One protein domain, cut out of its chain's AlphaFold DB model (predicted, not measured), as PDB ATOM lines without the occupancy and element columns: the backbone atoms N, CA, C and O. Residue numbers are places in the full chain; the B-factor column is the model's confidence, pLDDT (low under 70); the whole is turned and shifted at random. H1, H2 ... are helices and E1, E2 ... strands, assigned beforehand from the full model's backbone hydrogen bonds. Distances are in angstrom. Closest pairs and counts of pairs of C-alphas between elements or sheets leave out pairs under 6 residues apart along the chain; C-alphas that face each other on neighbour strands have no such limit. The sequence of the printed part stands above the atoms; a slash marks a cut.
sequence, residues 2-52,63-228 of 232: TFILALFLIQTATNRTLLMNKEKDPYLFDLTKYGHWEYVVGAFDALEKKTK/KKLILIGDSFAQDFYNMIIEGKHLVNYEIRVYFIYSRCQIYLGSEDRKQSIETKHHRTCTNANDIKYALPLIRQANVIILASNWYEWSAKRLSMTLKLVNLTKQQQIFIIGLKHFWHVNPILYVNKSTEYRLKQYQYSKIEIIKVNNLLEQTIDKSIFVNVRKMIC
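Overview. This is residues 2 to 52 and 63 to 228 of the 232 residues of the protein "Hypothetical protein" of Rotaria sp. Silwood2 (UniProt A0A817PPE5). A twisted wall of four parallel strands, E2, E1, E3, E4 in that order, has H3 and H4 over one face and H7 over the other. At one end of the longest axis H2, H10 and H11 make a loose group with few contacts, far from H5, H6 and H9 at the other end. The printed part has 217 residues, mixed in class, with thirteen named helices and four strands, in the order H1 H2 H3 E1 H4 E2 H5 H6 H7 E3 H8 H9 E4 H10 H11 H12 H13. It is compact, with a radius of gyration of the C-alphas of 18.3 A and spans of 56 by 38 by 32 A.

Arrangement. H1, residues 2 to 16, touches H13, residues 223 to 227, with residues 6 to 10 alone, closest at C-alphas 10 and 227, 7.3 A. H2, residues 26 to 34, is close but not clearly touching to H10, residues 182 to 185, with C-alphas 31 and 182 closest at 8.0 A. H3, residues 37 to 50, touches H4, residues 71 to 82, with residues 40 to 44 alone, about perpendicular at 85 degrees; C-alphas 44 and 74 are closest, 5.6 A. E1, residues 63 to 69, and E2, residues 89 to 95, are parallel neighbours, with N 92 and O 65 2.8 A apart. E3, residues 139 to 143, is parallel to E1, N 68 and O 141 at 2.8 A, and to E4, residues 168 to 172, N 140 and O 168 at 2.8 A. H4 runs along the strands at a height over the sheet of 9.1 A; H7, residues 127 to 134, runs along them on the opposite face at 9.2 A. E1, H4, E2 form a strand-helix-strand unit, two parallel neighbours joined through a helix, with a right-handed crossover; so do E3, H8 and H9, residues 148 to 151 and 154 to 161, and E4. H12, residues 202 to 214, touches H8 with residues 207 to 211 alone, closest at C-alphas 207 and 148, 5.8 A. H5, residues 109 to 112, is close but not clearly touching to H6, residues 115 to 123, as H11, residues 190 to 194, is to H10. Not every O i to N i+4 pair is within hydrogen-bond range in H3 (8 of 10), H6 (3 of 5) and H7 (2 of 4).

Along the chain. H1 begins at C-alpha 2, (-40.178, -14.906, -38.275), and is 21.4 A long. H3 measures 19.9 A, E1 19.8 A, E2 18.7 A and H12 18.1 A. H13 ends at C-alpha 227, (-36.043, -4.489, -47.878).

Size, cuts and confidence. The C-alphas farthest apart, of Glu 23 and Ser 106, are 58.0 A apart. Residues 53 to 62 are not printed; C-alphas 52 and 63 are 16.3 A apart across the cut. The link from E2 to H5 is long. Residues 2 to 33 and 35 have pLDDT under 70.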
ATOM      1  N   THR A   2     -40.198 -15.551 -36.941       35.72
ATOM      2  CA  THR A   2     -40.178 -14.906 -38.275       35.72
ATOM      3  C   THR A   2     -40.336 -13.381 -38.180       35.72
ATOM      4  O   THR A   2     -39.615 -12.652 -38.840       35.72
ATOM      5  N   PHE A   3     -41.158 -12.890 -37.242       33.75
ATOM      6  CA  PHE A   3     -41.247 -11.464 -36.879       33.75
ATOM      7  C   PHE A   3     -39.947 -10.901 -36.262       33.75
ATOM      8  O   PHE A   3     -39.638  -9.733 -36.442       33.75
ATOM      9  N   ILE A   4     -39.147 -11.735 -35.581       46.94
ATOM     10  CA  ILE A   4     -37.853 -11.352 -34.983       46.94
ATOM     11  C   ILE A   4     -36.765 -11.288 -36.062       46.94
ATOM     12  O   ILE A   4     -35.975 -10.359 -36.051       46.94
ATOM     13  N   LEU A   5     -36.757 -12.219 -37.025       46.91
ATOM     14  CA  LEU A   5     -35.927 -12.130 -38.236       46.91
ATOM     15  C   LEU A   5     -36.363 -10.966 -39.144       46.91
ATOM     16  O   LEU A   5     -35.526 -10.333 -39.784       46.91
ATOM     17  N   ALA A   6     -37.660 -10.644 -39.153       44.25
ATOM     18  CA  ALA A   6     -38.188  -9.485 -39.854       44.25
ATOM     19  C   ALA A   6     -37.709  -8.165 -39.244       44.25
ATOM     20  O   ALA A   6     -37.102  -7.345 -39.928       44.25
ATOM     21  N   LEU A   7     -37.891  -8.018 -37.930       41.94
ATOM     22  CA  LEU A   7     -37.333  -6.922 -37.143       41.94
ATOM     23  C   LEU A   7     -35.803  -6.870 -37.223       41.94
ATOM     24  O   LEU A   7     -35.267  -5.777 -37.283       41.94
ATOM     25  N   PHE A   8     -35.105  -8.008 -37.287       51.66
ATOM     26  CA  PHE A   8     -33.645  -8.094 -37.452       51.66
ATOM     27  C   PHE A   8     -33.176  -7.425 -38.748       51.66
ATOM     28  O   PHE A   8     -32.287  -6.577 -38.717       51.66
ATOM     29  N   LEU A   9     -33.794  -7.745 -39.888       49.41
ATOM     30  CA  LEU A   9     -33.428  -7.139 -41.174       49.41
ATOM     31  C   LEU A   9     -33.852  -5.662 -41.259       49.41
ATOM     32  O   LEU A   9     -33.132  -4.852 -41.833       49.41
ATOM     33  N   ILE A  10     -34.984  -5.293 -40.650       47.47
ATOM     34  CA  ILE A  10     -35.477  -3.907 -40.645       47.47
ATOM     35  C   ILE A  10     -34.644  -3.023 -39.701       47.47
ATOM     36  O   ILE A  10     -34.238  -1.940 -40.104       47.47
ATOM     37  N   GLN A  11     -34.337  -3.473 -38.477       41.47
ATOM     38  CA  GLN A  11     -33.535  -2.723 -37.496       41.47
ATOM     39  C   GLN A  11     -32.075  -2.573 -37.918       41.47
ATOM     40  O   GLN A  11     -31.481  -1.527 -37.677       41.47
ATOM     41  N   THR A  12     -31.476  -3.585 -38.551       50.28
ATOM     42  CA  THR A  12     -30.112  -3.454 -39.093       50.28
ATOM     43  C   THR A  12     -30.060  -2.441 -40.238       50.28
ATOM     44  O   THR A  12     -29.113  -1.657 -40.310       50.28
ATOM     45  N   ALA A  13     -31.098  -2.381 -41.078       49.75
ATOM     46  CA  ALA A  13     -31.219  -1.364 -42.120       49.75
ATOM     47  C   ALA A  13     -31.450   0.049 -41.549       49.75
ATOM     48  O   ALA A  13     -30.811   0.993 -42.004       49.75
ATOM     49  N   THR A  14     -32.312   0.213 -40.537       43.28
ATOM     50  CA  THR A  14     -32.633   1.532 -39.960       43.28
ATOM     51  C   THR A  14     -31.573   2.066 -38.995       43.28
ATOM     52  O   THR A  14     -31.357   3.276 -38.953       43.28
ATOM     53  N   ASN A  15     -30.858   1.204 -38.261       42.00
ATOM     54  CA  ASN A  15     -29.781   1.629 -37.358       42.00
ATOM     55  C   ASN A  15     -28.490   2.015 -38.094       42.00
ATOM     56  O   ASN A  15     -27.733   2.841 -37.584       42.00
ATOM     57  N   ARG A  16     -28.238   1.496 -39.307       45.75
ATOM     58  CA  ARG A  16     -27.130   1.990 -40.149       45.75
ATOM     59  C   ARG A  16     -27.324   3.459 -40.531       45.75
ATOM     60  O   ARG A  16     -26.359   4.215 -40.546       45.75
ATOM     61  N   THR A  17     -28.569   3.892 -40.711       43.06
ATOM     62  CA  THR A  17     -28.925   5.296 -40.963       43.06
ATOM     63  C   THR A  17     -28.698   6.211 -39.751       43.06
ATOM     64  O   THR A  17     -28.791   7.422 -39.893       43.06
ATOM     65  N   LEU A  18     -28.401   5.676 -38.559       38.09
ATOM     66  CA  LEU A  18     -28.222   6.453 -37.322       38.09
ATOM     67  C   LEU A  18     -26.763   6.540 -36.846       38.09
ATOM     68  O   LEU A  18     -26.453   7.376 -36.001       38.09
ATOM     69  N   LEU A  19     -25.837   5.766 -37.426       41.12
ATOM     70  CA  LEU A  19     -24.386   5.895 -37.196       41.12
ATOM     71  C   LEU A  19     -23.770   7.037 -38.035       41.12
ATOM     72  O   LEU A  19     -22.646   6.944 -38.526       41.12
ATOM     73  N   MET A  20     -24.525   8.121 -38.224       46.44
ATOM     74  CA  MET A  20     -24.150   9.256 -39.061       46.44
ATOM     75  C   MET A  20     -23.288  10.240 -38.276       46.44
ATOM     76  O   MET A  20     -23.787  11.053 -37.499       46.44
ATOM     77  N   ASN A  21     -21.979  10.204 -38.516       44.56
ATOM     78  CA  ASN A  21     -21.110  11.306 -38.136       44.56
ATOM     79  C   ASN A  21     -21.332  12.462 -39.129       44.56
ATOM     80  O   ASN A  21     -20.960  12.346 -40.294       44.56
ATOM     81  N   LYS A  22     -21.974  13.552 -38.685       50.16
ATOM     82  CA  LYS A  22     -22.374  14.694 -39.534       50.16
ATOM     83  C   LYS A  22     -21.202  15.400 -40.236       50.16
ATOM     84  O   LYS A  22     -21.441  16.148 -41.176       50.16
ATOM     85  N   GLU A  23     -19.966  15.169 -39.798       52.81
ATOM     86  CA  GLU A  23     -18.773  15.868 -40.295       52.81
ATOM     87  C   GLU A  23     -18.055  15.169 -41.462       52.81
ATOM     88  O   GLU A  23     -17.192  15.771 -42.097       52.81
ATOM     89  N   LYS A  24     -18.388  13.911 -41.780       56.78
ATOM     90  CA  LYS A  24     -17.785  13.168 -42.901       56.78
ATOM     91  C   LYS A  24     -18.869  12.617 -43.801       56.78
ATOM     92  O   LYS A  24     -19.911  12.215 -43.304       56.78
ATOM     93  N   ASP A  25     -18.600  12.543 -45.105       61.31
ATOM     94  CA  ASP A  25     -19.454  11.804 -46.032       61.31
ATOM     95  C   ASP A  25     -19.520  10.329 -45.578       61.31
ATOM     96  O   ASP A  25     -18.549   9.580 -45.759       61.31
ATOM     97  N   PRO A  26     -20.633   9.897 -44.957       61.16
ATOM     98  CA  PRO A  26     -20.695   8.612 -44.269       61.16
ATOM     99  C   PRO A  26     -20.673   7.448 -45.264       61.16
ATOM    100  O   PRO A  26     -20.211   6.358 -44.942       61.16
ATOM    101  N   TYR A  27     -21.091   7.696 -46.508       61.66
ATOM    102  CA  TYR A  27     -21.119   6.692 -47.561       61.66
ATOM    103  C   TYR A  27     -19.705   6.276 -47.987       61.66
ATOM    104  O   TYR A  27     -19.424   5.092 -48.162       61.66
ATOM    105  N   LEU A  28     -18.789   7.240 -48.116       63.41
ATOM    106  CA  LEU A  28     -17.397   6.962 -48.490       63.41
ATOM    107  C   LEU A  28     -16.626   6.278 -47.352       63.41
ATOM    108  O   LEU A  28     -15.780   5.412 -47.601       63.41
ATOM    109  N   PHE A  29     -16.950   6.619 -46.104       66.44
ATOM    110  CA  PHE A  29     -16.398   5.942 -44.933       66.44
ATOM    111  C   PHE A  29     -16.822   4.467 -44.878       66.44
ATOM    112  O   PHE A  29     -15.973   3.589 -44.717       66.44
ATOM    113  N   ASP A  30     -18.107   4.184 -45.095       66.88
ATOM    114  CA  ASP A  30     -18.634   2.817 -45.118       66.88
ATOM    115  C   ASP A  30     -18.041   1.981 -46.254       66.88
ATOM    116  O   ASP A  30     -17.723   0.814 -46.047       66.88
ATOM    117  N   LEU A  31     -17.819   2.562 -47.434       66.88
ATOM    118  CA  LEU A  31     -17.135   1.868 -48.531       66.88
ATOM    119  C   LEU A  31     -15.698   1.490 -48.167       66.88
ATOM    120  O   LEU A  31     -15.254   0.391 -48.483       66.88
ATOM    121  N   THR A  32     -14.986   2.367 -47.461       67.81
ATOM    122  CA  THR A  32     -13.615   2.092 -47.006       67.81
ATOM    123  C   THR A  32     -13.590   1.024 -45.912       67.81
ATOM    124  O   THR A  32     -12.662   0.230 -45.829       67.81
ATOM    125  N   LYS A  33     -14.612   0.983 -45.054       69.38
ATOM    126  CA  LYS A  33     -14.678   0.037 -43.937       69.38
ATOM    127  C   LYS A  33     -15.229  -1.336 -44.338       69.38
ATOM    128  O   LYS A  33     -14.740  -2.352 -43.854       69.38
ATOM    129  N   TYR A  34     -16.247  -1.361 -45.193       72.38
ATOM    130  CA  TYR A  34     -17.055  -2.547 -45.502       72.38
ATOM    131  C   TYR A  34     -16.987  -2.978 -46.972       72.38
ATOM    132  O   TYR A  34     -17.482  -4.048 -47.311       72.38
ATOM    133  N   GLY A  35     -16.408  -2.163 -47.860       64.62
ATOM    134  CA  GLY A  35     -16.320  -2.456 -49.296       64.62
ATOM    135  C   GLY A  35     -15.221  -3.450 -49.673       64.62
ATOM    136  O   GLY A  35     -15.155  -3.881 -50.822       64.62
ATOM    137  N   HIS A  36     -14.369  -3.824 -48.719       74.56
ATOM    138  CA  HIS A  36     -13.276  -4.771 -48.910       74.56
ATOM    139  C   HIS A  36     -13.747  -6.219 -48.732       74.56
ATOM    140  O   HIS A  36     -14.507  -6.532 -47.813       74.56
ATOM    141  N   TRP A  37     -13.273  -7.126 -49.591       78.75
ATOM    142  CA  TRP A  37     -13.648  -8.545 -49.531       78.75
ATOM    143  C   TRP A  37     -13.209  -9.192 -48.210       78.75
ATOM    144  O   TRP A  37     -13.894 -10.079 -47.704       78.75
ATOM    145  N   GLU A  38     -12.118  -8.705 -47.612       84.19
ATOM    146  CA  GLU A  38     -11.624  -9.126 -46.303       84.19
ATOM    147  C   GLU A  38     -12.674  -8.914 -45.208       84.19
ATOM    148  O   GLU A  38     -12.790  -9.743 -44.304       84.19
ATOM    149  N   TYR A  39     -13.471  -7.841 -45.304       83.25
ATOM    150  CA  TYR A  39     -14.570  -7.595 -44.372       83.25
ATOM    151  C   TYR A  39     -15.646  -8.672 -44.492       83.25
ATOM    152  O   TYR A  39     -16.098  -9.222 -43.489       83.25
ATOM    153  N   VAL A  40     -16.030  -8.993 -45.731       81.19
ATOM    154  CA  VAL A  40     -17.086  -9.969 -46.012       81.19
ATOM    155  C   VAL A  40     -16.725 -11.322 -45.409       81.19
ATOM    156  O   VAL A  40     -17.528 -11.900 -44.684       81.19
ATOM    157  N   VAL A  41     -15.509 -11.807 -45.661       89.56
ATOM    158  CA  VAL A  41     -15.138 -13.186 -45.318       89.56
ATOM    159  C   VAL A  41     -14.530 -13.334 -43.922       89.56
ATOM    160  O   VAL A  41     -14.644 -14.393 -43.306       89.56
ATOM    161  N   GLY A  42     -13.879 -12.288 -43.403       91.69
ATOM    162  CA  GLY A  42     -12.912 -12.412 -42.312       91.69
ATOM    163  C   GLY A  42     -13.482 -13.018 -41.031       91.69
ATOM    164  O   GLY A  42     -12.902 -13.957 -40.481       91.69
ATOM    165  N   ALA A  43     -14.628 -12.521 -40.562       93.19
ATOM    166  CA  ALA A  43     -15.225 -12.984 -39.311       93.19
ATOM    167  C   ALA A  43     -15.761 -14.424 -39.419       93.19
ATOM    168  O   ALA A  43     -15.570 -15.232 -38.506       93.19
ATOM    169  N   PHE A  44     -16.402 -14.750 -40.543       95.75
ATOM    170  CA  PHE A  44     -16.959 -16.076 -40.800       95.75
ATOM    171  C   PHE A  44     -15.847 -17.124 -40.925       95.75
ATOM    172  O   PHE A  44     -15.869 -18.136 -40.226       95.75
ATOM    173  N   ASP A  45     -14.830 -16.860 -41.745       95.25
ATOM    174  CA  ASP A  45     -13.735 -17.800 -41.993       95.25
ATOM    175  C   ASP A  45     -12.878 -18.012 -40.736       95.25
ATOM    176  O   ASP A  45     -12.401 -19.119 -40.467       95.25
ATOM    177  N   ALA A  46     -12.693 -16.962 -39.926       94.88
ATOM    178  CA  ALA A  46     -12.041 -17.081 -38.626       94.88
ATOM    179  C   ALA A  46     -12.827 -18.009 -37.684       94.88
ATOM    180  O   ALA A  46     -12.224 -18.839 -36.995       94.88
ATOM    181  N   LEU A  47     -14.163 -17.914 -37.674       94.31
ATOM    182  CA  LEU A  47     -15.020 -18.788 -36.872       94.31
ATOM    183  C   LEU A  47     -14.978 -20.243 -37.366       94.31
ATOM    184  O   LEU A  47     -14.844 -21.158 -36.549       94.31
ATOM    185  N   GLU A  48     -15.029 -20.456 -38.683       93.69
ATOM    186  CA  GLU A  48     -14.946 -21.788 -39.297       93.69
ATOM    187  C   GLU A  48     -13.634 -22.501 -38.931       93.69
ATOM    188  O   GLU A  48     -13.634 -23.670 -38.536       93.69
ATOM    189  N   LYS A  49     -12.504 -21.782 -38.986       91.94
ATOM    190  CA  LYS A  49     -11.177 -22.323 -38.639       91.94
ATOM    191  C   LYS A  49     -11.037 -22.632 -37.151       91.94
ATOM    192  O   LYS A  49     -10.435 -23.643 -36.792       91.94
ATOM    193  N   LYS A  50     -11.567 -21.761 -36.286       88.06
ATOM    194  CA  LYS A  50     -11.365 -21.837 -34.832       88.06
ATOM    195  C   LYS A  50     -12.206 -22.925 -34.168       88.06
ATOM    196  O   LYS A  50     -11.751 -23.532 -33.201       88.06
ATOM    197  N   THR A  51     -13.433 -23.161 -34.633       78.06
ATOM    198  CA  THR A  51     -14.384 -24.015 -33.907       78.06
ATOM    199  C   THR A  51     -15.127 -24.978 -34.823       78.06
ATOM    200  O   THR A  51     -16.058 -24.590 -35.522       78.06
ATOM    201  N   LYS A  52     -14.759 -26.264 -34.768       83.44
ATOM    202  CA  LYS A  52     -15.351 -27.312 -35.622       83.44
ATOM    203  C   LYS A  52     -16.527 -28.061 -34.997       83.44
ATOM    204  O   LYS A  52     -17.260 -28.733 -35.710       83.44
ATOM    205  N   LYS A  63     -28.168 -22.214 -26.694       86.81
ATOM    206  CA  LYS A  63     -28.789 -22.154 -28.007       86.81
ATOM    207  C   LYS A  63     -27.710 -22.369 -29.061       86.81
ATOM    208  O   LYS A  63     -26.924 -21.472 -29.353       86.81
ATOM    209  N   LYS A  64     -27.642 -23.578 -29.606       93.75
ATOM    210  CA  LYS A  64     -26.686 -23.940 -30.657       93.75
ATOM    211  C   LYS A  64     -27.251 -23.532 -32.009       93.75
ATOM    212  O   LYS A  64     -28.350 -23.956 -32.370       93.75
ATOM    213  N   LEU A  65     -26.513 -22.711 -32.749       96.12
ATOM    214  CA  LEU A  65     -26.881 -22.282 -34.092       96.12
ATOM    215  C   LEU A  65     -25.826 -22.718 -35.090       96.12
ATOM    216  O   LEU A  65     -24.639 -22.500 -34.861       96.12
ATOM    217  N   ILE A  66     -26.259 -23.287 -36.211       97.69
ATOM    218  CA  ILE A  66     -25.402 -23.457 -37.380       97.69
ATOM    219  C   ILE A  66     -25.891 -22.571 -38.524       97.69
ATOM    220  O   ILE A  66     -27.073 -22.574 -38.865       97.69
ATOM    221  N   LEU A  67     -24.969 -21.815 -39.111       98.12
ATOM    222  CA  LEU A  67     -25.182 -21.008 -40.306       98.12
ATOM    223  C   LEU A  67     -24.408 -21.629 -41.471       98.12
ATOM    224  O   LEU A  67     -23.196 -21.819 -41.393       98.12
ATOM    225  N   ILE A  68     -25.114 -21.975 -42.542       98.50
ATOM    226  CA  ILE A  68     -24.569 -22.735 -43.665       98.50
ATOM    227  C   ILE A  68     -24.804 -21.973 -44.963       98.50
ATOM    228  O   ILE A  68     -25.924 -21.534 -45.233       98.50
ATOM    229  N   GLY A  69     -23.771 -21.890 -45.797       98.00
ATOM    230  CA  GLY A  69     -23.894 -21.384 -47.160       98.00
ATOM    231  C   GLY A  69     -22.613 -20.766 -47.694       98.00
ATOM    232  O   GLY A  69     -21.531 -21.107 -47.237       98.00
ATOM    233  N   ASP A  70     -22.743 -19.898 -48.690       97.19
ATOM    234  CA  ASP A  70     -21.618 -19.261 -49.386       97.19
ATOM    235  C   ASP A  70     -21.352 -17.850 -48.832       97.19
ATOM    236  O   ASP A  70     -21.581 -17.572 -47.653       97.19
ATOM    237  N   SER A  71     -20.890 -16.926 -49.679       94.81
ATOM    238  CA  SER A  71     -20.710 -15.524 -49.307       94.81
ATOM    239  C   SER A  71     -21.974 -14.861 -48.766       94.81
ATOM    240  O   SER A  71     -21.890 -13.906 -48.002       94.81
ATOM    241  N   PHE A  72     -23.158 -15.396 -49.063       95.19
ATOM    242  CA  PHE A  72     -24.410 -14.893 -48.511       95.19
ATOM    243  C   PHE A  72     -24.550 -15.247 -47.027       95.19
ATOM    244  O   PHE A  72     -25.101 -14.454 -46.262       95.19
ATOM    245  N   ALA A  73     -24.026 -16.399 -46.602       97.00
ATOM    246  CA  ALA A  73     -23.924 -16.757 -45.193       97.00
ATOM    247  C   ALA A  73     -22.864 -15.910 -44.477       97.00
ATOM    248  O   ALA A  73     -23.080 -15.516 -43.332       97.00
ATOM    249  N   GLN A  74     -21.760 -15.575 -45.150       96.06
ATOM    250  CA  GLN A  74     -20.746 -14.663 -44.608       96.06
ATOM    251  C   GLN A  74     -21.349 -13.277 -44.325       96.06
ATOM    252  O   GLN A  74     -21.259 -12.779 -43.203       96.06
ATOM    253  N   ASP A  75     -22.087 -12.714 -45.283       92.56
ATOM    254  CA  ASP A  75     -22.812 -11.455 -45.084       92.56
ATOM    255  C   ASP A  75     -23.849 -11.547 -43.959       92.56
ATOM    256  O   ASP A  75     -23.954 -10.642 -43.132       92.56
ATOM    257  N   PHE A  76     -24.596 -12.653 -43.881       94.12
ATOM    258  CA  PHE A  76     -25.561 -12.856 -42.800       94.12
ATOM    259  C   PHE A  76     -24.876 -12.893 -41.426       94.12
ATOM    260  O   PHE A  76     -25.394 -12.335 -40.457       94.12
ATOM    261  N   TYR A  77     -23.695 -13.505 -41.328       95.44
ATOM    262  CA  TYR A  77     -22.910 -13.496 -40.098       95.44
ATOM    263  C   TYR A  77     -22.429 -12.090 -39.730       95.44
ATOM    264  O   TYR A  77     -22.528 -11.707 -38.564       95.44
ATOM    265  N   ASN A  78     -22.015 -11.289 -40.714       92.19
ATOM    266  CA  ASN A  78     -21.667  -9.884 -40.494       92.19
ATOM    267  C   ASN A  78     -22.853  -9.086 -39.927       92.19
ATOM    268  O   ASN A  78     -22.697  -8.329 -38.972       92.19
ATOM    269  N   MET A  79     -24.072  -9.335 -40.412       89.69
ATOM    270  CA  MET A  79     -25.276  -8.717 -39.843       89.69
ATOM    271  C   MET A  79     -25.524  -9.129 -38.384       89.69
ATOM    272  O   MET A  79     -25.938  -8.300 -37.572       89.69
ATOM    273  N   ILE A  80     -25.263 -10.394 -38.033       91.44
ATOM    274  CA  ILE A  80     -25.380 -10.880 -36.649       91.44
ATOM    275  C   ILE A  80     -24.415 -10.118 -35.732       91.44
ATOM    276  O   ILE A  80     -24.845  -9.607 -34.694       91.44
ATOM    277  N   ILE A  81     -23.133 -10.036 -36.104       90.75
ATOM    278  CA  ILE A  81     -22.102  -9.407 -35.264       90.75
ATOM    279  C   ILE A  81     -22.285  -7.889 -35.176       90.75
ATOM    280  O   ILE A  81     -22.196  -7.333 -34.082       90.75
ATOM    281  N   GLU A  82     -22.601  -7.216 -36.287       87.06
ATOM    282  CA  GLU A  82     -22.799  -5.764 -36.316       87.06
ATOM    283  C   GLU A  82     -24.024  -5.353 -35.505       87.06
ATOM    284  O   GLU A  82     -23.972  -4.410 -34.715       87.06
ATOM    285  N   GLY A  83     -25.125  -6.090 -35.669       85.69
ATOM    286  CA  GLY A  83     -26.364  -5.831 -34.946       85.69
ATOM    287  C   GLY A  83     -26.341  -6.301 -33.491       85.69
ATOM    288  O   GLY A  83     -27.321  -6.097 -32.779       85.69
ATOM    289  N   LYS A  84     -25.250  -6.937 -33.028       88.12
ATOM    290  CA  LYS A  84     -25.147  -7.566 -31.697       88.12
ATOM    291  C   LYS A  84     -26.339  -8.484 -31.406       88.12
ATOM    292  O   LYS A  84     -26.873  -8.528 -30.297       88.12
ATOM    293  N   HIS A  85     -26.770  -9.217 -32.423       86.25
ATOM    294  CA  HIS A  85     -27.857 -10.175 -32.307       86.25
ATOM    295  C   HIS A  85     -27.304 -11.559 -31.975       86.25
ATOM    296  O   HIS A  85     -26.125 -11.839 -32.163       86.25
ATOM    297  N   LEU A  86     -28.165 -12.442 -31.458       87.69
ATOM    298  CA  LEU A  86     -27.809 -13.834 -31.154       87.69
ATOM    299  C   LEU A  86     -26.584 -13.980 -30.224       87.69
ATOM    300  O   LEU A  86     -25.951 -15.026 -30.209       87.69
ATOM    301  N   VAL A  87     -26.286 -12.971 -29.394       86.00
ATOM    302  CA  VAL A  87     -25.114 -12.941 -28.490       86.00
ATOM    303  C   VAL A  87     -25.064 -14.102 -27.494       86.00
ATOM    304  O   VAL A  87     -23.994 -14.477 -27.033       86.00
ATOM    305  N   ASN A  88     -26.220 -14.700 -27.197       87.25
ATOM    306  CA  ASN A  88     -26.351 -15.849 -26.299       87.25
ATOM    307  C   ASN A  88     -26.370 -17.195 -27.046       87.25
ATOM    308  O   ASN A  88     -26.667 -18.224 -26.439       87.25
ATOM    309  N   TYR A  89     -26.128 -17.196 -28.360       91.56
ATOM    310  CA  TYR A  89     -26.020 -18.417 -29.147       91.56
ATOM    311  C   TYR A  89     -24.565 -18.849 -29.266       91.56
ATOM    312  O   TYR A  89     -23.668 -18.056 -29.545       91.56
ATOM    313  N   GLU A  90     -24.347 -20.150 -29.143       93.69
ATOM    314  CA  GLU A  90     -23.119 -20.757 -29.622       93.69
ATOM    315  C   GLU A  90     -23.261 -20.937 -31.136       93.69
ATOM    316  O   GLU A  90     -24.037 -21.778 -31.586       93.69
ATOM    317  N   ILE A  91     -22.558 -20.119 -31.921       95.19
ATOM    318  CA  ILE A  91     -22.660 -20.129 -33.384       95.19
ATOM    319  C   ILE A  91     -21.549 -20.995 -33.979       95.19
ATOM    320  O   ILE A  91     -20.378 -20.891 -33.602       95.19
ATOM    321  N   ARG A  92     -21.920 -21.846 -34.929       96.69
ATOM    322  CA  ARG A  92     -21.017 -22.520 -35.859       96.69
ATOM    323  C   ARG A  92     -21.384 -22.145 -37.276       96.69
ATOM    324  O   ARG A  92     -22.532 -21.820 -37.572       96.69
ATOM    325  N   VAL A  93     -20.390 -22.206 -38.140       97.44
ATOM    326  CA  VAL A  93     -20.536 -21.891 -39.551       97.44
ATOM    327  C   VAL A  93     -20.018 -23.044 -40.391       97.44
ATOM    328  O   VAL A  93     -19.152 -23.796 -39.944       97.44
ATOM    329  N   TYR A  94     -20.576 -23.205 -41.585       97.50
ATOM    330  CA  TYR A  94     -20.081 -24.165 -42.560       97.50
ATOM    331  C   TYR A  94     -20.196 -23.582 -43.964       97.50
ATOM    332  O   TYR A  94     -21.305 -23.316 -44.442       97.50
ATOM    333  N   PHE A  95     -19.052 -23.381 -44.614       97.44
ATOM    334  CA  PHE A  95     -19.017 -22.794 -45.938       97.44
ATOM    335  C   PHE A  95     -19.339 -23.828 -47.021       97.44
ATOM    336  O   PHE A  95     -18.727 -24.894 -47.107       97.44
ATOM    337  N   ILE A  96     -20.263 -23.495 -47.917       97.69
ATOM    338  CA  ILE A  96     -20.532 -24.226 -49.156       97.69
ATOM    339  C   ILE A  96     -20.368 -23.239 -50.297       97.69
ATOM    340  O   ILE A  96     -21.078 -22.249 -50.331       97.69
ATOM    341  N   TYR A  97     -19.469 -23.496 -51.245       97.25
ATOM    342  CA  TYR A  97     -19.299 -22.649 -52.419       97.25
ATOM    343  C   TYR A  97     -20.618 -22.522 -53.182       97.25
ATOM    344  O   TYR A  97     -21.296 -23.520 -53.436       97.25
ATOM    345  N   SER A  98     -20.908 -21.315 -53.667       95.88
ATOM    346  CA  SER A  98     -22.102 -21.038 -54.475       95.88
ATOM    347  C   SER A  98     -22.225 -22.000 -55.658       95.88
ATOM    348  O   SER A  98     -23.260 -22.608 -55.866       95.88
ATOM    349  N   ARG A  99     -21.143 -22.276 -56.387       95.44
ATOM    350  CA  ARG A  99     -21.142 -23.261 -57.489       95.44
ATOM    351  C   ARG A  99     -21.492 -24.702 -57.081       95.44
ATOM    352  O   ARG A  99     -21.876 -25.489 -57.938       95.44
ATOM    353  N   CYS A 100     -21.324 -25.061 -55.809       96.75
ATOM    354  CA  CYS A 100     -21.649 -26.388 -55.294       96.75
ATOM    355  C   CYS A 100     -23.100 -26.484 -54.820       96.75
ATOM    356  O   CYS A 100     -23.696 -27.551 -54.962       96.75
ATOM    357  N   GLN A 101     -23.664 -25.368 -54.339       96.81
ATOM    358  CA  GLN A 101     -25.020 -25.238 -53.799       96.81
ATOM    359  C   GLN A 101     -25.337 -26.173 -52.618       96.81
ATOM    360  O   GLN A 101     -24.715 -27.218 -52.392       96.81
ATOM    361  N   ILE A 102     -26.361 -25.795 -51.852       97.44
ATOM    362  CA  ILE A 102     -26.872 -26.595 -50.742       97.44
ATOM    363  C   ILE A 102     -27.846 -27.644 -51.282       97.44
ATOM    364  O   ILE A 102     -28.997 -27.338 -51.585       97.44
ATOM    365  N   TYR A 103     -27.390 -28.891 -51.368       96.38
ATOM    366  CA  TYR A 103     -28.193 -30.001 -51.871       96.38
ATOM    367  C   TYR A 103     -27.859 -31.306 -51.153       96.38
ATOM    368  O   TYR A 103     -26.687 -31.654 -51.019       96.38
ATOM    369  N   LEU A 104     -28.895 -32.046 -50.763       95.31
ATOM    370  CA  LEU A 104     -28.806 -33.425 -50.294       95.31
ATOM    371  C   LEU A 104     -29.846 -34.261 -51.047       95.31
ATOM    372  O   LEU A 104     -31.024 -33.905 -51.074       95.31
ATOM    373  N   GLY A 105     -29.414 -35.359 -51.663       92.94
ATOM    374  CA  GLY A 105     -30.272 -36.243 -52.449       92.94
ATOM    375  C   GLY A 105     -29.480 -37.278 -53.241       92.94
ATOM    376  O   GLY A 105     -28.250 -37.265 -53.233       92.94
ATOM    377  N   SER A 106     -30.201 -38.194 -53.886       90.12
ATOM    378  CA  SER A 106     -29.634 -39.298 -54.670       90.12
ATOM    379  C   SER A 106     -29.448 -38.979 -56.157       90.12
ATOM    380  O   SER A 106     -28.887 -39.795 -56.880       90.12
ATOM    381  N   GLU A 107     -29.932 -37.828 -56.632       89.94
ATOM    382  CA  GLU A 107     -29.761 -37.411 -58.027       89.94
ATOM    383  C   GLU A 107     -28.303 -37.030 -58.298       89.94
ATOM    384  O   GLU A 107     -27.646 -36.384 -57.471       89.94
ATOM    385  N   ASP A 108     -27.808 -37.364 -59.490       88.25
ATOM    386  CA  ASP A 108     -26.509 -36.876 -59.935       88.25
ATOM    387  C   ASP A 108     -26.572 -35.389 -60.313       88.25
ATOM    388  O   ASP A 108     -26.823 -35.000 -61.455       88.25
ATOM    389  N   ARG A 109     -26.277 -34.529 -59.336       89.38
ATOM    390  CA  ARG A 109     -26.194 -33.077 -59.537       89.38
ATOM    391  C   ARG A 109     -24.998 -32.618 -60.379       89.38
ATOM    392  O   ARG A 109     -24.892 -31.419 -60.640       89.38
ATOM    393  N   LYS A 110     -24.094 -33.506 -60.823       90.38
ATOM    394  CA  LYS A 110     -22.951 -33.124 -61.678       90.38
ATOM    395  C   LYS A 110     -23.386 -32.471 -62.985       90.38
ATOM    396  O   LYS A 110     -22.660 -31.626 -63.489       90.38
ATOM    397  N   GLN A 111     -24.573 -32.794 -63.498       91.06
ATOM    398  CA  GLN A 111     -25.125 -32.139 -64.691       91.06
ATOM    399  C   GLN A 111     -25.408 -30.642 -64.475       91.06
ATOM    400  O   GLN A 111     -25.450 -29.877 -65.431       91.06
ATOM    401  N   SER A 112     -25.581 -30.214 -63.220       92.56
ATOM    402  CA  SER A 112     -25.831 -28.817 -62.838       92.56
ATOM    403  C   SER A 112     -24.573 -28.086 -62.346       92.56
ATOM    404  O   SER A 112     -24.662 -26.950 -61.880       92.56
ATOM    405  N   ILE A 113     -23.406 -28.738 -62.408       93.75
ATOM    406  CA  ILE A 113     -22.127 -28.230 -61.904       93.75
ATOM    407  C   ILE A 113     -21.093 -28.334 -63.027       93.75
ATOM    408  O   ILE A 113     -20.970 -29.369 -63.675       93.75
ATOM    409  N   GLU A 114     -20.295 -27.290 -63.241       93.38
ATOM    410  CA  GLU A 114     -19.202 -27.349 -64.219       93.38
ATOM    411  C   GLU A 114     -18.197 -28.468 -63.889       93.38
ATOM    412  O   GLU A 114     -17.799 -28.639 -62.733       93.38
ATOM    413  N   THR A 115     -17.712 -29.177 -64.914       95.44
ATOM    414  CA  THR A 115     -16.832 -30.354 -64.778       95.44
ATOM    415  C   THR A 115     -15.618 -30.111 -63.885       95.44
ATOM    416  O   THR A 115     -15.307 -30.923 -63.012       95.44
ATOM    417  N   LYS A 116     -14.972 -28.943 -64.015       95.50
ATOM    418  CA  LYS A 116     -13.804 -28.552 -63.203       95.50
ATOM    419  C   LYS A 116     -14.093 -28.492 -61.693       95.50
ATOM    420  O   LYS A 116     -13.172 -28.503 -60.880       95.50
ATOM    421  N   HIS A 117     -15.363 -28.430 -61.298       95.50
ATOM    422  CA  HIS A 117     -15.799 -28.325 -59.909       95.50
ATOM    423  C   HIS A 117     -16.411 -29.606 -59.347       95.50
ATOM    424  O   HIS A 117     -16.620 -29.662 -58.136       95.50
ATOM    425  N   HIS A 118     -16.626 -30.649 -60.160       94.38
ATOM    426  CA  HIS A 118     -17.254 -31.902 -59.720       94.38
ATOM    427  C   HIS A 118     -16.596 -32.463 -58.460       94.38
ATOM    428  O   HIS A 118     -17.260 -32.596 -57.438       94.38
ATOM    429  N   ARG A 119     -15.273 -32.684 -58.485       92.81
ATOM    430  CA  ARG A 119     -14.535 -33.224 -57.330       92.81
ATOM    431  C   ARG A 119     -14.692 -32.358 -56.080       92.81
ATOM    432  O   ARG A 119     -14.868 -32.893 -54.990       92.81
ATOM    433  N   THR A 120     -14.639 -31.035 -56.229       94.38
ATOM    434  CA  THR A 120     -14.795 -30.122 -55.087       94.38
ATOM    435  C   THR A 120     -16.201 -30.244 -54.504       94.38
ATOM    436  O   THR A 120     -16.347 -30.464 -53.307       94.38
ATOM    437  N   CYS A 121     -17.228 -30.172 -55.348       94.06
ATOM    438  CA  CYS A 121     -18.614 -30.100 -54.903       94.06
ATOM    439  C   CYS A 121     -19.199 -31.435 -54.437       94.06
ATOM    440  O   CYS A 121     -20.126 -31.429 -53.637       94.06
ATOM    441  N   THR A 122     -18.679 -32.581 -54.888       87.75
ATOM    442  CA  THR A 122     -19.189 -33.895 -54.457       87.75
ATOM    443  C   THR A 122     -18.378 -34.524 -53.323       87.75
ATOM    444  O   THR A 122     -18.915 -35.356 -52.587       87.75
ATOM    445  N   ASN A 123     -17.100 -34.151 -53.158       85.88
ATOM    446  CA  ASN A 123     -16.188 -34.855 -52.241       85.88
ATOM    447  C   ASN A 123     -15.574 -33.973 -51.146       85.88
ATOM    448  O   ASN A 123     -15.078 -34.522 -50.170       85.88
ATOM    449  N   ALA A 124     -15.558 -32.647 -51.297       87.81
ATOM    450  CA  ALA A 124     -14.869 -31.761 -50.350       87.81
ATOM    451  C   ALA A 124     -15.758 -30.646 -49.788       87.81
ATOM    452  O   ALA A 124     -15.516 -30.169 -48.685       87.81
ATOM    453  N   ASN A 125     -16.781 -30.223 -50.530       94.12
ATOM    454  CA  ASN A 125     -17.627 -29.097 -50.170       94.12
ATOM    455  C   ASN A 125     -19.101 -29.420 -50.451       94.12
ATOM    456  O   ASN A 125     -19.657 -29.107 -51.500       94.12
ATOM    457  N   ASP A 126     -19.697 -30.130 -49.497       94.19
ATOM    458  CA  ASP A 126     -21.041 -30.704 -49.570       94.19
ATOM    459  C   ASP A 126     -21.712 -30.584 -48.191       94.19
ATOM    460  O   ASP A 126     -21.036 -30.698 -47.163       94.19
ATOM    461  N   ILE A 127     -23.030 -30.361 -48.151       95.81
ATOM    462  CA  ILE A 127     -23.797 -30.253 -46.900       95.81
ATOM    463  C   ILE A 127     -23.752 -31.540 -46.068       95.81
ATOM    464  O   ILE A 127     -23.885 -31.475 -44.846       95.81
ATOM    465  N   LYS A 128     -23.504 -32.708 -46.673       95.25
ATOM    466  CA  LYS A 128     -23.412 -33.978 -45.934       95.25
ATOM    467  C   LYS A 128     -22.375 -33.937 -44.807       95.25
ATOM    468  O   LYS A 128     -22.581 -34.551 -43.762       95.25
ATOM    469  N   TYR A 129     -21.296 -33.172 -44.978       95.00
ATOM    470  CA  TYR A 129     -20.261 -33.020 -43.954       95.00
ATOM    471  C   TYR A 129     -20.678 -32.072 -42.818       95.00
ATOM    472  O   TYR A 129     -20.108 -32.141 -41.734       95.00
ATOM    473  N   ALA A 130     -21.709 -31.249 -43.022       95.81
ATOM    474  CA  ALA A 130     -22.305 -30.412 -41.982       95.81
ATOM    475  C   ALA A 130     -23.358 -31.154 -41.139       95.81
ATOM    476  O   ALA A 130     -23.744 -30.656 -40.082       95.81
ATOM    477  N   LEU A 131     -23.814 -32.347 -41.553       96.31
ATOM    478  CA  LEU A 131     -24.847 -33.111 -40.836       96.31
ATOM    479  C   LEU A 131     -24.540 -33.341 -39.343       96.31
ATOM    480  O   LEU A 131     -25.464 -33.207 -38.540       96.31
ATOM    481  N   PRO A 132     -23.294 -33.636 -38.911       94.75
ATOM    482  CA  PRO A 132     -22.986 -33.774 -37.488       94.75
ATOM    483  C   PRO A 132     -23.234 -32.498 -36.674       94.75
ATOM    484  O   PRO A 132     -23.662 -32.586 -35.525       94.75
ATOM    485  N   LEU A 133     -22.986 -31.323 -37.262       95.06
ATOM    486  CA  LEU A 133     -23.277 -30.039 -36.629       95.06
ATOM    487  C   LEU A 133     -24.774 -29.732 -36.682       95.06
ATOM    488  O   LEU A 133     -25.340 -29.326 -35.670       95.06
ATOM    489  N   ILE A 134     -25.428 -29.995 -37.817       96.38
ATOM    490  CA  ILE A 134     -26.878 -29.823 -37.960       96.38
ATOM    491  C   ILE A 134     -27.616 -30.606 -36.872       96.38
ATOM    492  O   ILE A 134     -28.449 -30.023 -36.193       96.38
ATOM    493  N   ARG A 135     -27.268 -31.875 -36.624       94.00
ATOM    494  CA  ARG A 135     -27.910 -32.714 -35.589       94.00
ATOM    495  C   ARG A 135     -27.784 -32.167 -34.164       94.00
ATOM    496  O   ARG A 135     -28.601 -32.500 -33.316       94.00
ATOM    497  N   GLN A 136     -26.757 -31.368 -33.888       92.69
ATOM    498  CA  GLN A 136     -26.519 -30.776 -32.568       92.69
ATOM    499  C   GLN A 136     -27.128 -29.378 -32.421       92.69
ATOM    500  O   GLN A 136     -27.265 -28.890 -31.300       92.69
ATOM    501  N   ALA A 137     -27.437 -28.711 -33.532       94.62
ATOM    502  CA  ALA A 137     -27.946 -27.352 -33.532       94.62
ATOM    503  C   ALA A 137     -29.438 -27.321 -33.184       94.62
ATOM    504  O   ALA A 137     -30.219 -28.146 -33.654       94.62
ATOM    505  N   ASN A 138     -29.852 -26.327 -32.403       93.06
ATOM    506  CA  ASN A 138     -31.263 -26.020 -32.181       93.06
ATOM    507  C   ASN A 138     -31.817 -25.144 -33.308       93.06
ATOM    508  O   ASN A 138     -32.991 -25.249 -33.647       93.06
ATOM    509  N   VAL A 139     -30.974 -24.278 -33.876       95.62
ATOM    510  CA  VAL A 139     -31.331 -23.382 -34.979       95.62
ATOM    511  C   VAL A 139     -30.388 -23.614 -36.153       95.62
ATOM    512  O   VAL A 139     -29.169 -23.595 -36.004       95.62
ATOM    513  N   ILE A 140     -30.961 -23.812 -37.330       98.06
ATOM    514  CA  ILE A 140     -30.253 -23.973 -38.592       98.06
ATOM    515  C   ILE A 140     -30.624 -22.788 -39.477       98.06
ATOM    516  O   ILE A 140     -31.802 -22.501 -39.669       98.06
ATOM    517  N   ILE A 141     -29.637 -22.097 -40.034       98.44
ATOM    518  CA  ILE A 141     -29.859 -21.036 -41.018       98.44
ATOM    519  C   ILE A 141     -29.137 -21.424 -42.302       98.44
ATOM    520  O   ILE A 141     -27.931 -21.665 -42.284       98.44
ATOM    521  N   LEU A 142     -29.874 -21.485 -43.408       98.50
ATOM    522  CA  LEU A 142     -29.329 -21.705 -44.744       98.50
ATOM    523  C   LEU A 142     -29.401 -20.389 -45.520       98.50
ATOM    524  O   LEU A 142     -30.493 -19.871 -45.751       98.50
ATOM    525  N   ALA A 143     -28.252 -19.848 -45.916       97.81
ATOM    526  CA  ALA A 143     -28.156 -18.586 -46.647       97.81
ATOM    527  C   ALA A 143     -27.158 -18.729 -47.798       97.81
ATOM    528  O   ALA A 143     -25.954 -18.795 -47.579       97.81
ATOM    529  N   SER A 144     -27.648 -18.797 -49.033       96.94
ATOM    530  CA  SER A 144     -26.808 -19.046 -50.207       96.94
ATOM    531  C   SER A 144     -27.231 -18.163 -51.373       96.94
ATOM    532  O   SER A 144     -28.375 -17.704 -51.454       96.94
ATOM    533  N   ASN A 145     -26.310 -17.966 -52.308       96.06
ATOM    534  CA  ASN A 145     -26.612 -17.562 -53.665       96.06
ATOM    535  C   ASN A 145     -27.371 -18.688 -54.394       96.06
ATOM    536  O   ASN A 145     -26.794 -19.406 -55.208       96.06
ATOM    537  N   TRP A 146     -28.648 -18.883 -54.060       96.81
ATOM    538  CA  TRP A 146     -29.492 -19.954 -54.589       96.81
ATOM    539  C   TRP A 146     -29.543 -19.970 -56.118       96.81
ATOM    540  O   TRP A 146     -29.998 -19.023 -56.758       96.81
ATOM    541  N   TYR A 147     -29.140 -21.093 -56.704       95.69
ATOM    542  CA  TYR A 147     -29.364 -21.393 -58.112       95.69
ATOM    543  C   TYR A 147     -30.701 -22.107 -58.260       95.69
ATOM    544  O   TYR A 147     -31.112 -22.883 -57.392       95.69
ATOM    545  N   GLU A 148     -31.363 -21.890 -59.396       95.44
ATOM    546  CA  GLU A 148     -32.698 -22.433 -59.658       95.44
ATOM    547  C   GLU A 148     -32.761 -23.953 -59.448       95.44
ATOM    548  O   GLU A 148     -33.685 -24.455 -58.808       95.44
ATOM    549  N   TRP A 149     -31.753 -24.694 -59.923       95.00
ATOM    550  CA  TRP A 149     -31.725 -26.151 -59.796       95.00
ATOM    551  C   TRP A 149     -31.698 -26.618 -58.335       95.00
ATOM    552  O   TRP A 149     -32.327 -27.630 -58.013       95.00
ATOM    553  N   SER A 150     -31.007 -25.889 -57.455       96.12
ATOM    554  CA  SER A 150     -30.911 -26.218 -56.033       96.12
ATOM    555  C   SER A 150     -32.172 -25.791 -55.293       96.12
ATOM    556  O   SER A 150     -32.687 -26.553 -54.479       96.12
ATOM    557  N   ALA A 151     -32.721 -24.619 -55.629       96.62
ATOM    558  CA  ALA A 151     -33.979 -24.127 -55.077       96.62
ATOM    559  C   ALA A 151     -35.139 -25.101 -55.353       96.62
ATOM    560  O   ALA A 151     -35.860 -25.460 -54.426       96.62
ATOM    561  N   LYS A 152     -35.251 -25.639 -56.581       95.62
ATOM    562  CA  LYS A 152     -36.262 -26.659 -56.945       95.62
ATOM    563  C   LYS A 152     -36.180 -27.929 -56.090       95.62
ATOM    564  O   LYS A 152     -37.173 -28.629 -55.922       95.62
ATOM    565  N   ARG A 153     -34.992 -28.248 -55.572       95.62
ATOM    566  CA  ARG A 153     -34.694 -29.478 -54.819       95.62
ATOM    567  C   ARG A 153     -34.593 -29.247 -53.317       95.62
ATOM    568  O   ARG A 153     -34.330 -30.194 -52.569       95.62
ATOM    569  N   LEU A 154     -34.796 -28.016 -52.855       96.38
ATOM    570  CA  LEU A 154     -34.569 -27.674 -51.461       96.38
ATOM    571  C   LEU A 154     -35.551 -28.416 -50.551       96.38
ATOM    572  O   LEU A 154     -35.119 -28.997 -49.565       96.38
ATOM    573  N   SER A 155     -36.826 -28.556 -50.922       95.00
ATOM    574  CA  SER A 155     -37.797 -29.321 -50.123       95.00
ATOM    575  C   SER A 155     -37.387 -30.791 -49.938       95.00
ATOM    576  O   SER A 155     -37.590 -31.355 -48.864       95.00
ATOM    577  N   MET A 156     -36.754 -31.415 -50.940       95.81
ATOM    578  CA  MET A 156     -36.171 -32.758 -50.803       95.81
ATOM    579  C   MET A 156     -34.944 -32.748 -49.884       95.81
ATOM    580  O   MET A 156     -34.838 -33.592 -48.996       95.81
ATOM    581  N   THR A 157     -34.056 -31.767 -50.056       96.75
ATOM    582  CA  THR A 157     -32.885 -31.581 -49.185       96.75
ATOM    583  C   THR A 157     -33.315 -31.460 -47.722       96.75
ATOM    584  O   THR A 157     -32.778 -32.160 -46.871       96.75
ATOM    585  N   LEU A 158     -34.339 -30.655 -47.426       96.06
ATOM    586  CA  LEU A 158     -34.867 -30.462 -46.074       96.06
ATOM    587  C   LEU A 158     -35.452 -31.747 -45.473       96.06
ATOM    588  O   LEU A 158     -35.215 -32.027 -44.299       96.06
ATOM    589  N   LYS A 159     -36.153 -32.562 -46.275       95.62
ATOM    590  CA  LYS A 159     -36.632 -33.884 -45.836       95.62
ATOM    591  C   LYS A 159     -35.469 -34.803 -45.455       95.62
ATOM    592  O   LYS A 159     -35.529 -35.457 -44.420       95.62
ATOM    593  N   LEU A 160     -34.404 -34.826 -46.256       96.94
ATOM    594  CA  LEU A 160     -33.246 -35.700 -46.035       96.94
ATOM    595  C   LEU A 160     -32.312 -35.221 -44.920       96.94
ATOM    596  O   LEU A 160     -31.633 -36.038 -44.301       96.94
ATOM    597  N   VAL A 161     -32.295 -33.919 -44.628       95.31
ATOM    598  CA  VAL A 161     -31.641 -33.389 -43.423       95.31
ATOM    599  C   VAL A 161     -32.292 -33.957 -42.151       95.31
ATOM    600  O   VAL A 161     -31.599 -34.121 -41.148       95.31
ATOM    601  N   ASN A 162     -33.580 -34.328 -42.218       94.56
ATOM    602  CA  ASN A 162     -34.324 -35.051 -41.184       94.56
ATOM    603  C   ASN A 162     -34.250 -34.385 -39.797       94.56
ATOM    604  O   ASN A 162     -33.743 -34.955 -38.830       94.56
ATOM    605  N   LEU A 163     -34.724 -33.138 -39.731       94.38
ATOM    606  CA  LEU A 163     -34.740 -32.341 -38.505       94.38
ATOM    607  C   LEU A 163     -35.703 -32.917 -37.461       94.38
ATOM    608  O   LEU A 163     -36.788 -33.399 -37.789       94.38
ATOM    609  N   THR A 164     -35.340 -32.806 -36.184       92.75
ATOM    610  CA  THR A 164     -36.252 -33.137 -35.082       92.75
ATOM    611  C   THR A 164     -37.266 -32.015 -34.853       92.75
ATOM    612  O   THR A 164     -37.060 -30.870 -35.253       92.75
ATOM    613  N   LYS A 165     -38.361 -32.309 -34.135       90.56
ATOM    614  CA  LYS A 165     -39.398 -31.312 -33.800       90.56
ATOM    615  C   LYS A 165     -38.878 -30.141 -32.953       90.56
ATOM    616  O   LYS A 165     -39.522 -29.101 -32.893       90.56
ATOM    617  N   GLN A 166     -37.751 -30.325 -32.264       89.56
ATOM    618  CA  GLN A 166     -37.125 -29.304 -31.421       89.56
ATOM    619  C   GLN A 166     -36.191 -28.384 -32.214       89.56
ATOM    620  O   GLN A 166     -35.780 -27.344 -31.699       89.56
ATOM    621  N   GLN A 167     -35.832 -28.766 -33.440       94.00
ATOM    622  CA  GLN A 167     -34.975 -27.969 -34.300       94.00
ATOM    623  C   GLN A 167     -35.802 -26.981 -35.113       94.00
ATOM    624  O   GLN A 167     -36.884 -27.290 -35.607       94.00
ATOM    625  N   GLN A 168     -35.259 -25.784 -35.277       95.25
ATOM    626  CA  GLN A 168     -35.813 -24.746 -36.130       95.25
ATOM    627  C   GLN A 168     -34.879 -24.528 -37.307       95.25
ATOM    628  O   GLN A 168     -33.660 -24.520 -37.144       95.25
ATOM    629  N   ILE A 169     -35.450 -24.309 -38.484       96.81
ATOM    630  CA  ILE A 169     -34.690 -23.994 -39.686       96.81
ATOM    631  C   ILE A 169     -35.210 -22.713 -40.319       96.81
ATOM    632  O   ILE A 169     -36.412 -22.465 -40.316       96.81
ATOM    633  N   PHE A 170     -34.296 -21.913 -40.859       97.75
ATOM    634  CA  PHE A 170     -34.603 -20.734 -41.654       97.75
ATOM    635  C   PHE A 170     -33.864 -20.780 -42.981       97.75
ATOM    636  O   PHE A 170     -32.662 -21.046 -43.027       97.75
ATOM    637  N   ILE A 171     -34.591 -20.490 -44.052       98.06
ATOM    638  CA  ILE A 171     -34.072 -20.389 -45.410       98.06
ATOM    639  C   ILE A 171     -34.065 -18.916 -45.781       98.06
ATOM    640  O   ILE A 171     -35.118 -18.307 -45.968       98.06
ATOM    641  N   ILE A 172     -32.876 -18.337 -45.864       97.06
ATOM    642  CA  ILE A 172     -32.704 -16.938 -46.228       97.06
ATOM    643  C   ILE A 172     -32.758 -16.838 -47.747       97.06
ATOM    644  O   ILE A 172     -31.951 -17.456 -48.443       97.06
ATOM    645  N   GLY A 173     -33.730 -16.084 -48.253       94.62
ATOM    646  CA  GLY A 173     -33.912 -15.847 -49.679       94.62
ATOM    647  C   GLY A 173     -32.704 -15.184 -50.330       94.62
ATOM    648  O   GLY A 173     -31.856 -14.567 -49.683       94.62
ATOM    649  N   LEU A 174     -32.641 -15.315 -51.649       92.50
ATOM    650  CA  LEU A 174     -31.550 -14.798 -52.455       92.50
ATOM    651  C   LEU A 174     -31.539 -13.261 -52.398       92.50
ATOM    652  O   LEU A 174     -32.460 -12.614 -52.903       92.50
ATOM    653  N   LYS A 175     -30.492 -12.674 -51.808       86.88
ATOM    654  CA  LYS A 175     -30.226 -11.230 -51.893       86.88
ATOM    655  C   LYS A 175     -29.544 -10.885 -53.218       86.88
ATOM    656  O   LYS A 175     -28.643 -11.582 -53.667       86.88
ATOM    657  N   HIS A 176     -29.929  -9.778 -53.839       82.69
ATOM    658  CA  HIS A 176     -29.174  -9.223 -54.958       82.69
ATOM    659  C   HIS A 176     -29.507  -7.746 -55.118       82.69
ATOM    660  O   HIS A 176     -30.647  -7.399 -55.422       82.69
ATOM    661  N   PHE A 177     -28.505  -6.887 -54.947       73.88
ATOM    662  CA  PHE A 177     -28.658  -5.431 -55.044       73.88
ATOM    663  C   PHE A 177     -28.111  -4.855 -56.355       73.88
ATOM    664  O   PHE A 177     -28.054  -3.645 -56.504       73.88
ATOM    665  N   TRP A 178     -27.757  -5.734 -57.303       73.69
ATOM    666  CA  TRP A 178     -27.152  -5.386 -58.592       73.69
ATOM    667  C   TRP A 178     -25.796  -4.671 -58.440       73.69
ATOM    668  O   TRP A 178     -25.267  -4.549 -57.334       73.69
ATOM    669  N   HIS A 179     -25.136  -4.362 -59.558       75.19
ATOM    670  CA  HIS A 179     -23.831  -3.716 -59.505       75.19
ATOM    671  C   HIS A 179     -24.029  -2.238 -59.169       75.19
ATOM    672  O   HIS A 179     -24.524  -1.443 -59.969       75.19
ATOM    673  N   VAL A 180     -23.583  -1.862 -57.977       75.12
ATOM    674  CA  VAL A 180     -23.383  -0.464 -57.603       75.12
ATOM    675  C   VAL A 180     -21.959  -0.104 -58.000       75.12
ATOM    676  O   VAL A 180     -21.036  -0.790 -57.575       75.12
ATOM    677  N   ASN A 181     -21.763   0.901 -58.855       77.38
ATOM    678  CA  ASN A 181     -20.433   1.446 -59.135       77.38
ATOM    679  C   ASN A 181     -20.190   2.626 -58.183       77.38
ATOM    680  O   ASN A 181     -20.723   3.704 -58.454       77.38
ATOM    681  N   PRO A 182     -19.411   2.460 -57.096       75.75
ATOM    682  CA  PRO A 182     -19.281   3.483 -56.061       75.75
ATOM    683  C   PRO A 182     -18.731   4.813 -56.585       75.75
ATOM    684  O   PRO A 182     -19.110   5.869 -56.082       75.75
ATOM    685  N   ILE A 183     -17.906   4.779 -57.641       79.00
ATOM    686  CA  ILE A 183     -17.295   5.967 -58.255       79.00
ATOM    687  C   ILE A 183     -18.366   6.938 -58.766       79.00
ATOM    688  O   ILE A 183     -18.209   8.148 -58.633       79.00
ATOM    689  N   LEU A 184     -19.497   6.429 -59.270       81.25
ATOM    690  CA  LEU A 184     -20.595   7.269 -59.773       81.25
ATOM    691  C   LEU A 184     -21.283   8.091 -58.672       81.25
ATOM    692  O   LEU A 184     -21.991   9.055 -58.970       81.25
ATOM    693  N   TYR A 185     -21.076   7.720 -57.408       79.44
ATOM    694  CA  TYR A 185     -21.681   8.362 -56.245       79.44
ATOM    695  C   TYR A 185     -20.708   9.300 -55.521       79.44
ATOM    696  O   TYR A 185     -21.143  10.082 -54.669       79.44
ATOM    697  N   VAL A 186     -19.415   9.270 -55.861       79.12
ATOM    698  CA  VAL A 186     -18.408  10.195 -55.324       79.12
ATOM    699  C   VAL A 186     -18.806  11.630 -55.688       79.12
ATOM    700  O   VAL A 186     -19.242  11.899 -56.806       79.12
ATOM    701  N   ASN A 187     -18.716  12.548 -54.724       79.38
ATOM    702  CA  ASN A 187     -19.098  13.965 -54.859       79.38
ATOM    703  C   ASN A 187     -20.573  14.237 -55.221       79.38
ATOM    704  O   ASN A 187     -20.931  15.362 -55.567       79.38
ATOM    705  N   LYS A 188     -21.456  13.235 -55.140       82.69
ATOM    706  CA  LYS A 188     -22.908  13.443 -55.223       82.69
ATOM    707  C   LYS A 188     -23.477  13.843 -53.865       82.69
ATOM    708  O   LYS A 188     -23.014  13.359 -52.836       82.69
ATOM    709  N   SER A 189     -24.516  14.679 -53.868       82.19
ATOM    710  CA  SER A 189     -25.230  15.039 -52.641       82.19
ATOM    711  C   SER A 189     -25.921  13.822 -52.022       82.19
ATOM    712  O   SER A 189     -26.331  12.894 -52.725       82.19
ATOM    713  N   THR A 190     -26.114  13.847 -50.702       79.06
ATOM    714  CA  THR A 190     -26.905  12.832 -49.987       79.06
ATOM    715  C   THR A 190     -28.290  12.662 -50.613       79.06
ATOM    716  O   THR A 190     -28.724  11.537 -50.843       79.06
ATOM    717  N   GLU A 191     -28.953  13.765 -50.971       83.38
ATOM    718  CA  GLU A 191     -30.266  13.741 -51.623       83.38
ATOM    719  C   GLU A 191     -30.240  12.989 -52.962       83.38
ATOM    720  O   GLU A 191     -31.119  12.167 -53.220       83.38
ATOM    721  N   TYR A 192     -29.220  13.215 -53.801       85.19
ATOM    722  CA  TYR A 192     -29.070  12.479 -55.059       85.19
ATOM    723  C   TYR A 192     -28.947  10.977 -54.803       85.19
ATOM    724  O   TYR A 192     -29.627  10.193 -55.462       85.19
ATOM    725  N   ARG A 193     -28.106  10.576 -53.841       81.88
ATOM    726  CA  ARG A 193     -27.852   9.162 -53.522       81.88
ATOM    727  C   ARG A 193     -29.097   8.459 -52.985       81.88
ATOM    728  O   ARG A 193     -29.378   7.346 -53.413       81.88
ATOM    729  N   LEU A 194     -29.864   9.119 -52.115       79.62
ATOM    730  CA  LEU A 194     -31.104   8.574 -51.546       79.62
ATOM    731  C   LEU A 194     -32.209   8.358 -52.591       79.62
ATOM    732  O   LEU A 194     -33.073   7.511 -52.394       79.62
ATOM    733  N   LYS A 195     -32.178   9.096 -53.708       84.00
ATOM    734  CA  LYS A 195     -33.119   8.921 -54.826       84.00
ATOM    735  C   LYS A 195     -32.735   7.788 -55.781       84.00
ATOM    736  O   LYS A 195     -33.517   7.476 -56.675       84.00
ATOM    737  N   GLN A 196     -31.552   7.186 -55.637       82.88
ATOM    738  CA  GLN A 196     -31.130   6.104 -56.524       82.88
ATOM    739  C   GLN A 196     -31.786   4.790 -56.110       82.88
ATOM    740  O   GLN A 196     -31.732   4.381 -54.953       82.88
ATOM    741  N   TYR A 197     -32.373   4.103 -57.082       80.31
ATOM    742  CA  TYR A 197     -32.955   2.782 -56.903       80.31
ATOM    743  C   TYR A 197     -32.544   1.878 -58.064       80.31
ATOM    744  O   TYR A 197     -32.279   2.337 -59.175       80.31
ATOM    745  N   GLN A 198     -32.482   0.576 -57.801       80.12
ATOM    746  CA  GLN A 198     -32.207  -0.434 -58.817       80.12
ATOM    747  C   GLN A 198     -33.260  -1.533 -58.726       80.12
ATOM    748  O   GLN A 198     -33.648  -1.956 -57.635       80.12
ATOM    749  N   TYR A 199     -33.722  -2.003 -59.881       81.81
ATOM    750  CA  TYR A 199     -34.633  -3.138 -59.939       81.81
ATOM    751  C   TYR A 199     -33.862  -4.446 -59.807       81.81
ATOM    752  O   TYR A 199     -32.781  -4.624 -60.374       81.81
ATOM    753  N   SER A 200     -34.446  -5.394 -59.076       82.56
ATOM    754  CA  SER A 200     -33.926  -6.755 -59.057       82.56
ATOM    755  C   SER A 200     -34.065  -7.385 -60.438       82.56
ATOM    756  O   SER A 200     -35.098  -7.271 -61.093       82.56
ATOM    757  N   LYS A 201     -33.029  -8.116 -60.839       86.25
ATOM    758  CA  LYS A 201     -33.059  -8.982 -62.014       86.25
ATOM    759  C   LYS A 201     -34.189 -10.005 -61.933       86.25
ATOM    760  O   LYS A 201     -34.420 -10.579 -60.867       86.25
ATOM    761  N   ILE A 202     -34.841 -10.280 -63.063       88.56
ATOM    762  CA  ILE A 202     -35.980 -11.203 -63.129       88.56
ATOM    763  C   ILE A 202     -35.611 -12.614 -62.655       88.56
ATOM    764  O   ILE A 202     -36.429 -13.291 -62.043       88.56
ATOM    765  N   GLU A 203     -34.371 -13.049 -62.863       90.31
ATOM    766  CA  GLU A 203     -33.867 -14.348 -62.416       90.31
ATOM    767  C   GLU A 203     -33.862 -14.449 -60.883       90.31
ATOM    768  O   GLU A 203     -34.262 -15.466 -60.321       90.31
ATOM    769  N   ILE A 204     -33.499 -13.362 -60.197       90.06
ATOM    770  CA  ILE A 204     -33.502 -13.283 -58.729       90.06
ATOM    771  C   ILE A 204     -34.934 -13.328 -58.189       90.06
ATOM    772  O   ILE A 204     -35.202 -13.975 -57.173       90.06
ATOM    773  N   ILE A 205     -35.857 -12.647 -58.876       91.56
ATOM    774  CA  ILE A 205     -37.288 -12.666 -58.552       91.56
ATOM    775  C   ILE A 205     -37.828 -14.088 -58.705       91.56
ATOM    776  O   ILE A 205     -38.437 -14.617 -57.779       91.56
ATOM    777  N   LYS A 206     -37.542 -14.738 -59.839       94.19
ATOM    778  CA  LYS A 206     -37.968 -16.111 -60.131       94.19
ATOM    779  C   LYS A 206     -37.473 -17.101 -59.080       94.19
ATOM    780  O   LYS A 206     -38.271 -17.899 -58.600       94.19
ATOM    781  N   VAL A 207     -36.202 -17.029 -58.676       95.69
ATOM    782  CA  VAL A 207     -35.655 -17.929 -57.646       95.69
ATOM    783  C   VAL A 207     -36.307 -17.691 -56.283       95.69
ATOM    784  O   VAL A 207     -36.687 -18.655 -55.624       95.69
ATOM    785  N   ASN A 208     -36.492 -16.440 -55.853       94.56
ATOM    786  CA  ASN A 208     -37.174 -16.169 -54.583       94.56
ATOM    787  C   ASN A 208     -38.646 -16.598 -54.608       94.56
ATOM    788  O   ASN A 208     -39.113 -17.181 -53.635       94.56
ATOM    789  N   ASN A 209     -39.359 -16.372 -55.714       94.94
ATOM    790  CA  ASN A 209     -40.739 -16.829 -55.872       94.94
ATOM    791  C   ASN A 209     -40.825 -18.358 -55.845       94.94
ATOM    792  O   ASN A 209     -41.704 -18.908 -55.192       94.94
ATOM    793  N   LEU A 210     -39.881 -19.043 -56.494       96.38
ATOM    794  CA  LEU A 210     -39.774 -20.496 -56.434       96.38
ATOM    795  C   LEU A 210     -39.558 -20.981 -54.993       96.38
ATOM    796  O   LEU A 210     -40.247 -21.898 -54.552       96.38
ATOM    797  N   LEU A 211     -38.635 -20.373 -54.242       96.12
ATOM    798  CA  LEU A 211     -38.400 -20.718 -52.836       96.12
ATOM    799  C   LEU A 211     -39.657 -20.490 -51.984       96.12
ATOM    800  O   LEU A 211     -40.034 -21.355 -51.202       96.12
ATOM    801  N   GLU A 212     -40.347 -19.369 -52.187       95.00
ATOM    802  CA  GLU A 212     -41.575 -19.025 -51.461       95.00
ATOM    803  C   GLU A 212     -42.741 -19.977 -51.764       95.00
ATOM    804  O   GLU A 212     -43.585 -20.215 -50.905       95.00
ATOM    805  N   GLN A 213     -42.794 -20.522 -52.983       93.44
ATOM    806  CA  GLN A 213     -43.810 -21.490 -53.404       93.44
ATOM    807  C   GLN A 213     -43.495 -22.923 -52.958       93.44
ATOM    808  O   GLN A 213     -44.411 -23.716 -52.755       93.44
ATOM    809  N   THR A 214     -42.214 -23.281 -52.848       90.31
ATOM    810  CA  THR A 214     -41.777 -24.669 -52.599       90.31
ATOM    811  C   THR A 214     -41.505 -24.972 -51.128       90.31
ATOM    812  O   THR A 214     -41.433 -26.145 -50.746       90.31
ATOM    813  N   ILE A 215     -41.359 -23.938 -50.300       93.12
ATOM    814  CA  ILE A 215     -40.983 -24.046 -48.890       93.12
ATOM    815  C   ILE A 215     -42.070 -23.441 -48.010       93.12
ATOM    816  O   ILE A 215     -42.719 -22.462 -48.370       93.12
ATOM    817  N   ASP A 216     -42.257 -24.030 -46.831       92.06
ATOM    818  CA  ASP A 216     -43.168 -23.505 -45.822       92.06
ATOM    819  C   ASP A 216     -42.821 -22.043 -45.474       92.06
ATOM    820  O   ASP A 216     -41.681 -21.695 -45.143       92.06
ATOM    821  N   LYS A 217     -43.835 -21.172 -45.531       91.06
ATOM    822  CA  LYS A 217     -43.715 -19.733 -45.250       91.06
ATOM    823  C   LYS A 217     -43.190 -19.436 -43.843       91.06
ATOM    824  O   LYS A 217     -42.633 -18.367 -43.619       91.06
ATOM    825  N   SER A 218     -43.368 -20.350 -42.892       91.75
ATOM    826  CA  SER A 218     -42.877 -20.198 -41.520       91.75
ATOM    827  C   SER A 218     -41.351 -20.277 -41.412       91.75
ATOM    828  O   SER A 218     -40.790 -19.690 -40.482       91.75
ATOM    829  N   ILE A 219     -40.687 -20.941 -42.369       94.94
ATOM    830  CA  ILE A 219     -39.230 -21.132 -42.390       94.94
ATOM    831  C   ILE A 219     -38.529 -20.338 -43.499       94.94
ATOM    832  O   ILE A 219     -37.319 -20.134 -43.421       94.94
ATOM    833  N   PHE A 220     -39.243 -19.863 -44.523       96.38
ATOM    834  CA  PHE A 220     -38.659 -19.019 -45.568       96.38
ATOM    835  C   PHE A 220     -38.642 -17.534 -45.177       96.38
ATOM    836  O   PHE A 220     -39.646 -16.973 -44.743       96.38
ATOM    837  N   VAL A 221     -37.498 -16.873 -45.375       94.50
ATOM    838  CA  VAL A 221     -37.313 -15.438 -45.126       94.50
ATOM    839  C   VAL A 221     -37.005 -14.742 -46.448       94.50
ATOM    840  O   VAL A 221     -35.869 -14.748 -46.924       94.50
ATOM    841  N   ASN A 222     -38.021 -14.110 -47.039       92.12
ATOM    842  CA  ASN A 222     -37.867 -13.341 -48.272       92.12
ATOM    843  C   ASN A 222     -37.255 -11.958 -47.982       92.12
ATOM    844  O   ASN A 222     -37.951 -10.944 -47.940       92.12
ATOM    845  N   VAL A 223     -35.933 -11.924 -47.791       88.38
ATOM    846  CA  VAL A 223     -35.162 -10.700 -47.491       88.38
ATOM    847  C   VAL A 223     -35.437  -9.592 -48.507       88.38
ATOM    848  O   VAL A 223     -35.534  -8.421 -48.146       88.38
ATOM    849  N   ARG A 224     -35.616  -9.959 -49.780       86.69
ATOM    850  CA  ARG A 224     -35.915  -9.010 -50.850       86.69
ATOM    851  C   ARG A 224     -37.245  -8.298 -50.613       86.69
ATOM    852  O   ARG A 224     -37.253  -7.076 -50.606       86.69
ATOM    853  N   LYS A 225     -38.343  -9.030 -50.389       86.94
ATOM    854  CA  LYS A 225     -39.666  -8.424 -50.130       86.94
ATOM    855  C   LYS A 225     -39.692  -7.562 -48.866       86.94
ATOM    856  O   LYS A 225     -40.555  -6.704 -48.737       86.94
ATOM    857  N   MET A 226     -38.771  -7.798 -47.936       84.62
ATOM    858  CA  MET A 226     -38.689  -7.032 -46.697       84.62
ATOM    859  C   MET A 226     -37.922  -5.715 -46.835       84.62
ATOM    860  O   MET A 226     -38.223  -4.769 -46.113       84.62
ATOM    861  N   ILE A 227     -36.915  -5.663 -47.712       79.88
ATOM    862  CA  ILE A 227     -36.043  -4.489 -47.878       79.88
ATOM    863  C   ILE A 227     -36.456  -3.660 -49.100       79.88
ATOM    864  O   ILE A 227     -36.403  -2.433 -49.069       79.88
ATOM    865  N   CYS A 228     -36.870  -4.311 -50.187       78.56
ATOM    866  CA  CYS A 228     -37.210  -3.653 -51.443       78.56
ATOM    867  C   CYS A 228     -38.699  -3.283 -51.489       78.56
ATOM    868  O   CYS A 228     -39.563  -4.140 -51.316       78.56
TER     869      CYS A 228